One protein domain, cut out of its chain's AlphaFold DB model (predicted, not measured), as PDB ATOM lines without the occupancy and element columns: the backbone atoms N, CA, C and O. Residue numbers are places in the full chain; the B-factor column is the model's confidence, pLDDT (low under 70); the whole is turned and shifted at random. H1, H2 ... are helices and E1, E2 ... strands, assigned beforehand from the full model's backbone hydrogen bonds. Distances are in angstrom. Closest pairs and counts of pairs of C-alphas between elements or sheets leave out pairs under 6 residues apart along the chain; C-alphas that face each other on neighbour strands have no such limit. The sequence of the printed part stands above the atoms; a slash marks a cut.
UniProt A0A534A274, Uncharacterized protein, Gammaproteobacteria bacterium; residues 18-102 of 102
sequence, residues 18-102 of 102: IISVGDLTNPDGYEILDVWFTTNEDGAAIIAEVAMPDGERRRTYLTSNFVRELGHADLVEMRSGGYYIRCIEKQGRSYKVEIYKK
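Overview. This is residues 18 to 102 of the 102 residues of an uncharacterized protein of Gammaproteobacteria bacterium (UniProt A0A534A274). Two twisted sheets lie face to face as a small sandwich, E5-E1-E7-E6 on E2-E3-E4, with the short helix H1 at one end, over both sheets. Along one side E4 runs on into E5 and so joins the sheets. The 85 printed residues hold seven named strands and one named helix, in the order E1 E2 E3 E4 E5 H1 E6 E7; both sheets are antiparallel and the class is mostly strand. The whole is compact, with a radius of gyration of the C-alphas of 12.6 A and spans of 39 by 27 by 19 A.

Along the chain. Find C-alpha 18 at (174.313, 118.571, 302.357), where E1, residues 18 to 25, begins. Beside it are E5, residues 63 to 66, and E7, residues 94 to 101, ending at C-alpha 101 at (168.901, 115.354, 298.868). E6, residues 83 to 91, measures 23.4 A and bends by 51 degrees at residue 88. In the other sheet, E2, residues 31 to 39, bends by 63 degrees at residue 34; E3 is residues 44 to 51, 22.9 A, and E4 residues 57 to 61. H1 is residues 72 to 79.

Arrangement. Look first at E1 and E7, where N 22 and O 97 are 3.0 A apart, within hydrogen-bond range. So are N 23 and O 65 of E1 and E5, 3.0 A, and N 86 and O 98 of the hairpin E6 and E7, 2.9 A. The meander E2 E3 E4, each strand the antiparallel neighbour of the one before, has N 36 and O 47 at 3.0 A and N 48 and O 60 at 2.9 A. Between the sheets of the sandwich, strands stand at 36 degrees; the closest C-alphas of E2 and E6, Trp 36 and Ile 85, are 7.0 A apart. H1 is on the larger sheet at a height of 9.9 A, over E7 and across it at 88 degrees on the local plane. The closest C-alphas of H1 and E3, Leu 75 and Ala 44, are 4.9 A apart. Every O i to N i+4 pair of H1 is within hydrogen-bond range.

Size, cuts and confidence. Asp 54 and Ala 73 have the two C-alphas farthest apart, 38.9 A. The printed part has no cut, and its links are tight. Confidence is under 70 at 13 residues, among them 39 to 44 and 79 to 81.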
ATOM      1  N   ILE A  18     174.385 117.155 302.710       71.50
ATOM      2  CA  ILE A  18     174.313 118.571 302.357       71.50
ATOM      3  C   ILE A  18     175.064 118.734 301.038       71.50
ATOM      4  O   ILE A  18     176.287 118.625 300.980       71.50
ATOM      5  N   ILE A  19     174.310 118.992 299.975       77.62
ATOM      6  CA  ILE A  19     174.827 119.131 298.616       77.62
ATOM      7  C   ILE A  19     175.498 120.488 298.441       77.62
ATOM      8  O   ILE A  19     176.537 120.593 297.788       77.62
ATOM      9  N   SER A  20     174.899 121.532 299.013       79.50
ATOM     10  CA  SER A  20     175.476 122.868 298.988       79.50
ATOM     11  C   SER A  20     174.912 123.744 300.100       79.50
ATOM     12  O   SER A  20     173.777 123.568 300.545       79.50
ATOM     13  N   VAL A  21     175.716 124.715 300.517       80.94
ATOM     14  CA  VAL A  21     175.321 125.798 301.420       80.94
ATOM     15  C   VAL A  21     175.556 127.092 300.671       80.94
ATOM     16  O   VAL A  21     176.564 127.221 299.972       80.94
ATOM     17  N   GLY A  22     174.642 128.043 300.781       83.44
ATOM     18  CA  GLY A  22     174.805 129.311 300.089       83.44
ATOM     19  C   GLY A  22     173.920 130.414 300.610       83.44
ATOM     20  O   GLY A  22     173.025 130.195 301.429       83.44
ATOM     21  N   ASP A  23     174.196 131.598 300.090       83.81
ATOM     22  CA  ASP A  23     173.447 132.803 300.383       83.81
ATOM     23  C   ASP A  23     172.485 133.092 299.236       83.81
ATOM     24  O   ASP A  23     172.872 133.155 298.066       83.81
ATOM     25  N   LEU A  24     171.221 133.290 299.586       84.12
ATOM     26  CA  LEU A  24     170.178 133.754 298.693       84.12
ATOM     27  C   LEU A  24     169.852 135.200 299.026       84.12
ATOM     28  O   LEU A  24     169.516 135.513 300.167       84.12
ATOM     29  N   THR A  25     169.937 136.085 298.042       84.00
ATOM     30  CA  THR A  25     169.685 137.514 298.241       84.00
ATOM     31  C   THR A  25     168.636 138.008 297.264       84.00
ATOM     32  O   THR A  25     168.658 137.682 296.078       84.00
ATOM     33  N   ASN A  26     167.704 138.818 297.763       83.00
ATOM     34  CA  ASN A  26     166.780 139.524 296.892       83.00
ATOM     35  C   ASN A  26     167.494 140.739 296.271       83.00
ATOM     36  O   ASN A  26     167.897 141.633 297.026       83.00
ATOM     37  N   PRO A  27     167.648 140.807 294.933       80.06
ATOM     38  CA  PRO A  27     168.320 141.931 294.280       80.06
ATOM     39  C   PRO A  27     167.614 143.269 294.527       80.06
ATOM     40  O   PRO A  27     168.281 144.295 294.638       80.06
ATOM     41  N   ASP A  28     166.291 143.252 294.696       82.75
ATOM     42  CA  ASP A  28     165.489 144.458 294.914       82.75
ATOM     43  C   ASP A  28     165.506 144.930 296.380       82.75
ATOM     44  O   ASP A  28     164.959 145.976 296.719       82.75
ATOM     45  N   GLY A  29     166.135 144.160 297.275       81.50
ATOM     46  CA  GLY A  29     166.293 144.510 298.686       81.50
ATOM     47  C   GLY A  29     165.039 144.350 299.550       81.50
ATOM     48  O   GLY A  29     165.097 144.676 300.735       81.50
ATOM     49  N   TYR A  30     163.936 143.830 299.004       84.69
ATOM     50  CA  TYR A  30     162.726 143.533 299.774       84.69
ATOM     51  C   TYR A  30     162.907 142.327 300.698       84.69
ATOM     52  O   TYR A  30     163.684 141.412 300.406       84.69
ATOM     53  N   GLU A  31     162.147 142.313 301.793       84.00
ATOM     54  CA  GLU A  31     162.135 141.204 302.741       84.00
ATOM     55  C   GLU A  31     161.633 139.925 302.065       84.00
ATOM     56  O   GLU A  31     160.542 139.897 301.499       84.00
ATOM     57  N   ILE A  32     162.421 138.856 302.159       84.00
ATOM     58  CA  ILE A  32     162.019 137.519 301.720       84.00
ATOM     59  C   ILE A  32     161.158 136.881 302.818       84.00
ATOM     60  O   ILE A  32     161.565 136.824 303.985       84.00
ATOM     61  N   LEU A  33     159.980 136.403 302.426       83.06
ATOM     62  CA  LEU A  33     158.983 135.757 303.279       83.06
ATOM     63  C   LEU A  33     159.060 134.231 303.202       83.06
ATOM     64  O   LEU A  33     158.949 133.567 304.229       83.06
ATOM     65  N   ASP A  34     159.250 133.694 301.998       81.25
ATOM     66  CA  ASP A  34     159.328 132.255 301.737       81.25
ATOM     67  C   ASP A  34     160.221 131.980 300.517       81.25
ATOM     68  O   ASP A  34     160.398 132.861 299.674       81.25
ATOM     69  N   VAL A  35     160.790 130.775 300.426       80.69
ATOM     70  CA  VAL A  35     161.715 130.342 299.365       80.69
ATOM     71  C   VAL A  35     161.450 128.901 298.955       80.69
ATOM     72  O   VAL A  35     161.366 128.008 299.794       80.69
ATOM     73  N   TRP A  36     161.393 128.651 297.648       78.12
ATOM     74  CA  TRP A  36     161.204 127.306 297.112       78.12
ATOM     75  C   TRP A  36     161.841 127.132 295.733       78.12
ATOM     76  O   TRP A  36     162.183 128.091 295.034       78.12
ATOM     77  N   PHE A  37     161.982 125.872 295.329       77.69
ATOM     78  CA  PHE A  37     162.412 125.518 293.984       77.69
ATOM     79  C   PHE A  37     161.245 125.600 293.004       77.69
ATOM     80  O   PHE A  37     160.159 125.081 293.259       77.69
ATOM     81  N   THR A  38     161.492 126.202 291.850       74.62
ATOM     82  CA  THR A  38     160.597 126.164 290.696       74.62
ATOM     83  C   THR A  38     161.335 125.644 289.473       74.62
ATOM     84  O   THR A  38     162.563 125.578 289.442       74.62
ATOM     85  N   THR A  39     160.583 125.291 288.441       69.62
ATOM     86  CA  THR A  39     161.108 124.807 287.167       69.62
ATOM     87  C   THR A  39     160.551 125.673 286.047       69.62
ATOM     88  O   THR A  39     159.332 125.781 285.929       69.62
ATOM     89  N   ASN A  40     161.412 126.288 285.237       68.25
ATOM     90  CA  ASN A  40     161.026 127.088 284.068       68.25
ATOM     91  C   ASN A  40     161.607 126.487 282.772       68.25
ATOM     92  O   ASN A  40     162.087 125.358 282.780       68.25
ATOM     93  N   GLU A  41     161.536 127.179 281.639       62.31
ATOM     94  CA  GLU A  41     162.078 126.663 280.368       62.31
ATOM     95  C   GLU A  41     163.613 126.522 280.394       62.31
ATOM     96  O   GLU A  41     164.151 125.605 279.777       62.31
ATOM     97  N   ASP A  42     164.299 127.333 281.206       59.03
ATOM     98  CA  ASP A  42     165.765 127.389 281.294       59.03
ATOM     99  C   ASP A  42     166.380 126.403 282.304       59.03
ATOM    100  O   ASP A  42     167.564 126.073 282.220       59.03
ATOM    101  N   GLY A  43     165.617 125.918 283.289       64.25
ATOM    102  CA  GLY A  43     166.176 125.060 284.336       64.25
ATOM    103  C   GLY A  43     165.324 124.968 285.596       64.25
ATOM    104  O   GLY A  43     164.131 125.273 285.583       64.25
ATOM    105  N   ALA A  44     165.899 124.444 286.676       67.94
ATOM    106  CA  ALA A  44     165.355 124.712 288.003       67.94
ATOM    107  C   ALA A  44     165.915 126.051 288.495       67.94
ATOM    108  O   ALA A  44     167.071 126.376 288.236       67.94
ATOM    109  N   ALA A  45     165.087 126.826 289.180       74.62
ATOM    110  CA  ALA A  45     165.443 128.113 289.753       74.62
ATOM    111  C   ALA A  45     164.949 128.181 291.196       74.62
ATOM    112  O   ALA A  45     163.969 127.528 291.560       74.62
ATOM    113  N   ILE A  46     165.611 128.993 292.012       78.31
ATOM    114  CA  ILE A  46     165.143 129.299 293.361       78.31
ATOM    115  C   ILE A  46     164.380 130.614 293.292       78.31
ATOM    116  O   ILE A  46     164.916 131.636 292.854       78.31
ATOM    117  N   ILE A  47     163.119 130.575 293.706       84.50
ATOM    118  CA  ILE A  47     162.263 131.754 293.770       84.50
ATOM    119  C   ILE A  47     161.842 132.025 295.202       84.50
ATOM    120  O   ILE A  47     161.828 131.130 296.046       84.50
ATOM    121  N   ALA A  48     161.504 133.281 295.450       85.00
ATOM    122  CA  ALA A  48     161.029 133.739 296.737       85.00
ATOM    123  C   ALA A  48     159.739 134.526 296.618       85.00
ATOM    124  O   ALA A  48     159.531 135.251 295.643       85.00
ATOM    125  N   GLU A  49     158.916 134.429 297.654       88.69
ATOM    126  CA  GLU A  49     157.877 135.409 297.936       88.69
ATOM    127  C   GLU A  49     158.494 136.535 298.766       88.69
ATOM    128  O   GLU A  49     159.158 136.275 299.770       88.69
ATOM    129  N   VAL A  50     158.305 137.781 298.340       88.69
ATOM    130  CA  VAL A  50     158.853 138.970 299.000       88.69
ATOM    131  C   VAL A  50     157.747 139.944 299.384       88.69
ATOM    132  O   VAL A  50     156.734 140.044 298.686       88.69
ATOM    133  N   ALA A  51     157.948 140.662 300.489       89.06
ATOM    134  CA  ALA A  51     157.047 141.709 300.962       89.06
ATOM    135  C   ALA A  51     157.381 143.052 300.304       89.06
ATOM    136  O   ALA A  51     158.463 143.606 300.510       89.06
ATOM    137  N   MET A  52     156.443 143.583 299.529       88.75
ATOM    138  CA  MET A  52     156.565 144.885 298.884       88.75
ATOM    139  C   MET A  52     156.243 146.021 299.879       88.75
ATOM    140  O   MET A  52     155.529 145.799 300.862       88.75
ATOM    141  N   PRO A  53     156.728 147.259 299.651       86.38
ATOM    142  CA  PRO A  53     156.491 148.390 300.560       86.38
ATOM    143  C   PRO A  53     155.018 148.800 300.710       86.38
ATOM    144  O   PRO A  53     154.649 149.413 301.707       86.38
ATOM    145  N   ASP A  54     154.186 148.481 299.721       90.69
ATOM    146  CA  ASP A  54     152.735 148.704 299.713       90.69
ATOM    147  C   ASP A  54     151.948 147.603 300.452       90.69
ATOM    148  O   ASP A  54     150.725 147.680 300.561       90.69
ATOM    149  N   GLY A  55     152.643 146.599 300.999       86.44
ATOM    150  CA  GLY A  55     152.053 145.451 301.682       86.44
ATOM    151  C   GLY A  55     151.655 144.305 300.750       86.44
ATOM    152  O   GLY A  55     151.187 143.272 301.238       86.44
ATOM    153  N   GLU A  56     151.855 144.439 299.435       92.56
ATOM    154  CA  GLU A  56     151.639 143.340 298.500       92.56
ATOM    155  C   GLU A  56     152.745 142.286 298.592       92.56
ATOM    156  O   GLU A  56     153.839 142.501 299.124       92.56
ATOM    157  N   ARG A  57     152.456 141.102 298.051       92.06
ATOM    158  CA  ARG A  57     153.412 140.000 297.976       92.06
ATOM    159  C   ARG A  57     153.728 139.695 296.532       92.06
ATOM    160  O   ARG A  57     152.825 139.530 295.714       92.06
ATOM    161  N   ARG A  58     155.016 139.580 296.223       90.12
ATOM    162  CA  ARG A  58     155.479 139.329 294.861       90.12
ATOM    163  C   ARG A  58     156.441 138.157 294.816       90.12
ATOM    164  O   ARG A  58     157.186 137.921 295.758       90.12
ATOM    165  N   ARG A  59     156.437 137.435 293.697       89.25
ATOM    166  CA  ARG A  59     157.439 136.407 293.412       89.25
ATOM    167  C   ARG A  59     158.615 137.014 292.665       89.25
ATOM    168  O   ARG A  59     158.406 137.731 291.685       89.25
ATOM    169  N   THR A  60     159.825 136.702 293.105       86.25
ATOM    170  CA  THR A  60     161.058 137.141 292.448       86.25
ATOM    171  C   THR A  60     162.097 136.027 292.416       86.25
ATOM    172  O   THR A  60     162.021 135.062 293.182       86.25
ATOM    173  N   TYR A  61     163.059 136.160 291.509       83.94
ATOM    174  CA  TYR A  61     164.226 135.292 291.440       83.94
ATOM    175  C   TYR A  61     165.284 135.803 292.414       83.94
ATOM    176  O   TYR A  61     165.569 137.001 292.456       83.94
ATOM    177  N   LEU A  62     165.867 134.897 293.197       80.25
ATOM    178  CA  LEU A  62     166.952 135.255 294.103       80.25
ATOM    179  C   LEU A  62     168.301 135.087 293.418       80.25
ATOM    180  O   LEU A  62     168.514 134.144 292.654       80.25
ATOM    181  N   THR A  63     169.234 135.983 293.730       79.38
ATOM    182  CA  THR A  63     170.638 135.750 293.411       79.38
ATOM    183  C   THR A  63     171.198 134.755 294.415       79.38
ATOM    184  O   THR A  63     171.015 134.907 295.624       79.38
ATOM    185  N   SER A  64     171.851 133.712 293.911       78.00
ATOM    186  CA  SER A  64     172.402 132.638 294.730       78.00
ATOM    187  C   SER A  64     173.919 132.606 294.656       78.00
ATOM    188  O   SER A  64     174.475 132.571 293.560       78.00
ATOM    189  N   ASN A  65     174.575 132.549 295.811       80.25
ATOM    190  CA  ASN A  65     176.001 132.274 295.917       80.25
ATOM    191  C   ASN A  65     176.206 131.003 296.742       80.25
ATOM    192  O   ASN A  65     176.172 131.034 297.973       80.25
ATOM    193  N   PHE A  66     176.347 129.876 296.053       80.12
ATOM    194  CA  PHE A  66     176.512 128.564 296.663       80.12
ATOM    195  C   PHE A  66     177.984 128.154 296.699       80.12
ATOM    196  O   PHE A  66     178.704 128.346 295.724       80.12
ATOM    197  N   VAL A  67     178.415 127.520 297.795       75.44
ATOM    198  CA  VAL A  67     179.781 126.980 297.949       75.44
ATOM    199  C   VAL A  67     180.108 125.977 296.839       75.44
ATOM    200  O   VAL A  67     181.221 125.959 296.320       75.44
ATOM    201  N   ARG A  68     179.122 125.161 296.456       78.12
ATOM    202  CA  ARG A  68     179.137 124.358 295.233       78.12
ATOM    203  C   ARG A  68     178.043 124.873 294.308       78.12
ATOM    204  O   ARG A  68     176.871 124.849 294.690       78.12
ATOM    205  N   GLU A  69     178.420 125.273 293.098       70.81
ATOM    206  CA  GLU A  69     177.451 125.589 292.051       70.81
ATOM    207  C   GLU A  69     176.576 124.368 291.753       70.81
ATOM    208  O   GLU A  69     177.057 123.238 291.620       70.81
ATOM    209  N   LEU A  70     175.271 124.606 291.665       72.50
ATOM    210  CA  LEU A  70     174.305 123.580 291.311       72.50
ATOM    211  C   LEU A  70     174.364 123.384 289.798       72.50
ATOM    212  O   LEU A  70     173.980 124.269 289.031       72.50
ATOM    213  N   GLY A  71     174.876 122.233 289.372       67.69
ATOM    214  CA  GLY A  71     174.972 121.904 287.955       67.69
ATOM    215  C   GLY A  71     173.613 121.527 287.370       67.69
ATOM    216  O   GLY A  71     172.650 121.265 288.088       67.69
ATOM    217  N   HIS A  72     173.543 121.408 286.043       68.19
ATOM    218  CA  HIS A  72     172.311 121.008 285.352       68.19
ATOM    219  C   HIS A  72     171.709 119.697 285.897       68.19
ATOM    220  O   HIS A  72     170.496 119.596 286.028       68.19
ATOM    221  N   ALA A  73     172.540 118.718 286.274       71.00
ATOM    222  CA  ALA A  73     172.078 117.459 286.865       71.00
ATOM    223  C   ALA A  73     171.388 117.654 288.230       71.00
ATOM    224  O   ALA A  73     170.313 117.099 288.443       71.00
ATOM    225  N   ASP A  74     171.955 118.491 289.110       72.94
ATOM    226  CA  ASP A  74     171.342 118.832 290.401       72.94
ATOM    227  C   ASP A  74     169.994 119.531 290.175       72.94
ATOM    228  O   ASP A  74     168.992 119.177 290.786       72.94
ATOM    229  N   LEU A  75     169.943 120.473 289.226       70.81
ATOM    230  CA  LEU A  75     168.720 121.193 288.871       70.81
ATOM    231  C   LEU A  75     167.643 120.265 288.280       70.81
ATOM    232  O   LEU A  75     166.459 120.442 288.563       70.81
ATOM    233  N   VAL A  76     168.021 119.262 287.483       69.25
ATOM    234  CA  VAL A  76     167.091 118.258 286.935       69.25
ATOM    235  C   VAL A  76     166.522 117.367 288.039       69.25
ATOM    236  O   VAL A  76     165.313 117.145 288.072       69.25
ATOM    237  N   GLU A  77     167.348 116.896 288.975       71.56
ATOM    238  CA  GLU A  77     166.864 116.117 290.122       71.56
ATOM    239  C   GLU A  77     166.058 116.968 291.125       71.56
ATOM    240  O   GLU A  77     165.140 116.471 291.784       71.56
ATOM    241  N   MET A  78     166.322 118.273 291.214       72.38
ATOM    242  CA  MET A  78     165.458 119.200 291.954       72.38
ATOM    243  C   MET A  78     164.054 119.256 291.344       72.38
ATOM    244  O   MET A  78     163.071 119.256 292.086       72.38
ATOM    245  N   ARG A  79     163.935 119.231 290.005       65.69
ATOM    246  CA  ARG A  79     162.625 119.206 289.324       65.69
ATOM    247  C   ARG A  79     161.781 117.994 289.707       65.69
ATOM    248  O   ARG A  79     160.561 118.103 289.762       65.69
ATOM    249  N   SER A  80     162.412 116.847 289.951       69.62
ATOM    250  CA  SER A  80     161.718 115.613 290.338       69.62
ATOM    251  C   SER A  80     161.375 115.551 291.832       69.62
ATOM    252  O   SER A  80     160.855 114.538 292.299       69.62
ATOM    253  N   GLY A  81     161.619 116.633 292.586       67.81
ATOM    254  CA  GLY A  81     161.328 116.717 294.018       67.81
ATOM    255  C   GLY A  81     162.315 115.938 294.888       67.81
ATOM    256  O   GLY A  81     161.985 115.587 296.022       67.81
ATOM    257  N   GLY A  82     163.508 115.642 294.362       72.62
ATOM    258  CA  GLY A  82     164.556 114.900 295.064       72.62
ATOM    259  C   GLY A  82     165.377 115.735 296.045       72.62
ATOM    260  O   GLY A  82     166.308 115.204 296.638       72.62
ATOM    261  N   TYR A  83     165.078 117.025 296.204       76.12
ATOM    262  CA  TYR A  83     165.873 117.965 296.991       76.12
ATOM    263  C   TYR A  83     164.993 118.798 297.918       76.12
ATOM    264  O   TYR A  83     163.859 119.147 297.587       76.12
ATOM    265  N   TYR A  84     165.566 119.172 299.055       79.25
ATOM    266  CA  TYR A  84     165.004 120.119 300.002       79.25
ATOM    267  C   TYR A  84     165.908 121.339 300.136       79.25
ATOM    268  O   TYR A  84     167.128 121.251 299.993       79.25
ATOM    269  N   ILE A  85     165.283 122.476 300.435       79.81
ATOM    270  CA  ILE A  85     165.950 123.712 300.831       79.81
ATOM    271  C   ILE A  85     165.528 124.047 302.256       79.81
ATOM    272  O   ILE A  85     164.339 124.060 302.578       79.81
ATOM    273  N   ARG A  86     166.506 124.307 303.118       81.62
ATOM    274  CA  ARG A  86     166.282 124.715 304.504       81.62
ATOM    275  C   ARG A  86     166.952 126.050 304.752       81.62
ATOM    276  O   ARG A  86     168.155 126.184 304.557       81.62
ATOM    277  N   CYS A  87     166.182 127.011 305.246       79.25
ATOM    278  CA  CYS A  87     166.739 128.217 305.843       79.25
ATOM    279  C   CYS A  87     167.444 127.855 307.152       79.25
ATOM    280  O   CYS A  87     166.814 127.317 308.062       79.25
ATOM    281  N   ILE A  88     168.732 128.181 307.249       81.81
ATOM    282  CA  ILE A  88     169.512 128.033 308.483       81.81
ATOM    283  C   ILE A  88     169.780 129.369 309.171       81.81
ATOM    284  O   ILE A  88     169.955 129.401 310.385       81.81
ATOM    285  N   GLU A  89     169.761 130.476 308.428       79.12
ATOM    286  CA  GLU A  89     169.953 131.809 308.990       79.12
ATOM    287  C   GLU A  89     169.248 132.867 308.133       79.12
ATOM    288  O   GLU A  89     169.284 132.804 306.905       79.12
ATOM    289  N   LYS A  90     168.636 133.865 308.779       76.31
ATOM    290  CA  LYS A  90     168.064 135.046 308.120       76.31
ATOM    291  C   LYS A  90     168.820 136.286 308.583       76.31
ATOM    292  O   LYS A  90     168.791 136.617 309.765       76.31
ATOM    293  N   GLN A  91     169.434 137.002 307.646       70.88
ATOM    294  CA  GLN A  91     170.084 138.289 307.898       70.88
ATOM    295  C   GLN A  91     169.473 139.363 306.993       70.88
ATOM    296  O   GLN A  91     169.931 139.619 305.879       70.88
ATOM    297  N   GLY A  92     168.401 139.999 307.473       69.75
ATOM    298  CA  GLY A  92     167.695 141.053 306.742       69.75
ATOM    299  C   GLY A  92     167.174 140.578 305.380       69.75
ATOM    300  O   GLY A  92     166.178 139.859 305.314       69.75
ATOM    301  N   ARG A  93     167.857 140.993 304.305       70.88
ATOM    302  CA  ARG A  93     167.524 140.717 302.891       70.88
ATOM    303  C   ARG A  93     168.186 139.462 302.306       70.88
ATOM    304  O   ARG A  93     168.000 139.177 301.122       70.88
ATOM    305  N   SER A  94     168.987 138.766 303.108       73.81
ATOM    306  CA  SER A  94     169.723 137.575 302.698       73.81
ATOM    307  C   SER A  94     169.351 136.391 303.585       73.81
ATOM    308  O   SER A  94     169.189 136.525 304.801       73.81
ATOM    309  N   TYR A  95     169.209 135.231 302.957       80.81
ATOM    310  CA  TYR A  95     168.952 133.952 303.598       80.81
ATOM    311  C   TYR A  95     170.147 133.049 303.384       80.81
ATOM    312  O   TYR A  95     170.538 132.802 302.245       80.81
ATOM    313  N   LYS A  96     170.680 132.507 304.470       80.88
ATOM    314  CA  LYS A  96     171.606 131.395 304.386       80.88
ATOM    315  C   LYS A  96     170.803 130.111 304.353       80.88
ATOM    316  O   LYS A  96     169.982 129.857 305.243       80.88
ATOM    317  N   VAL A  97     171.030 129.313 303.323       82.62
ATOM    318  CA  VAL A  97     170.282 128.080 303.099       82.62
ATOM    319  C   VAL A  97     171.206 126.894 302.913       82.62
ATOM    320  O   VAL A  97     172.324 127.014 302.411       82.62
ATOM    321  N   GLU A  98     170.691 125.734 303.283       85.19
ATOM    322  CA  GLU A  98     171.277 124.441 302.973       85.19
ATOM    323  C   GLU A  98     170.369 123.704 302.005       85.19
ATOM    324  O   GLU A  98     169.144 123.690 302.156       85.19
ATOM    325  N   ILE A  99     170.994 123.076 301.020       81.44
ATOM    326  CA  ILE A  99     170.341 122.225 300.041       81.44
ATOM    327  C   ILE A  99     170.802 120.802 300.295       81.44
ATOM    328  O   ILE A  99     172.003 120.537 300.357       81.44
ATOM    329  N   TYR A 100     169.855 119.882 300.416       80.75
ATOM    330  CA  TYR A 100     170.143 118.473 300.649       80.75
ATOM    331  C   TYR A 100     169.208 117.579 299.854       80.75
ATOM    332  O   TYR A 100     168.090 117.968 299.508       80.75
ATOM    333  N   LYS A 101     169.689 116.374 299.554       76.81
ATOM    334  CA  LYS A 101     168.901 115.354 298.868       76.81
ATOM    335  C   LYS A 101     167.879 114.750 299.837       76.81
ATOM    336  O   LYS A 101     168.161 114.603 301.028       76.81
ATOM    337  N   LYS A 102     166.681 114.478 299.327       71.00
ATOM    338  CA  LYS A 102     165.602 113.784 300.034       71.00
ATOM    339  C   LYS A 102     165.954 112.325 300.312       71.00
ATOM    340  O   LYS A 102     166.599 111.702 299.441       71.00
TER     341      LYS A 102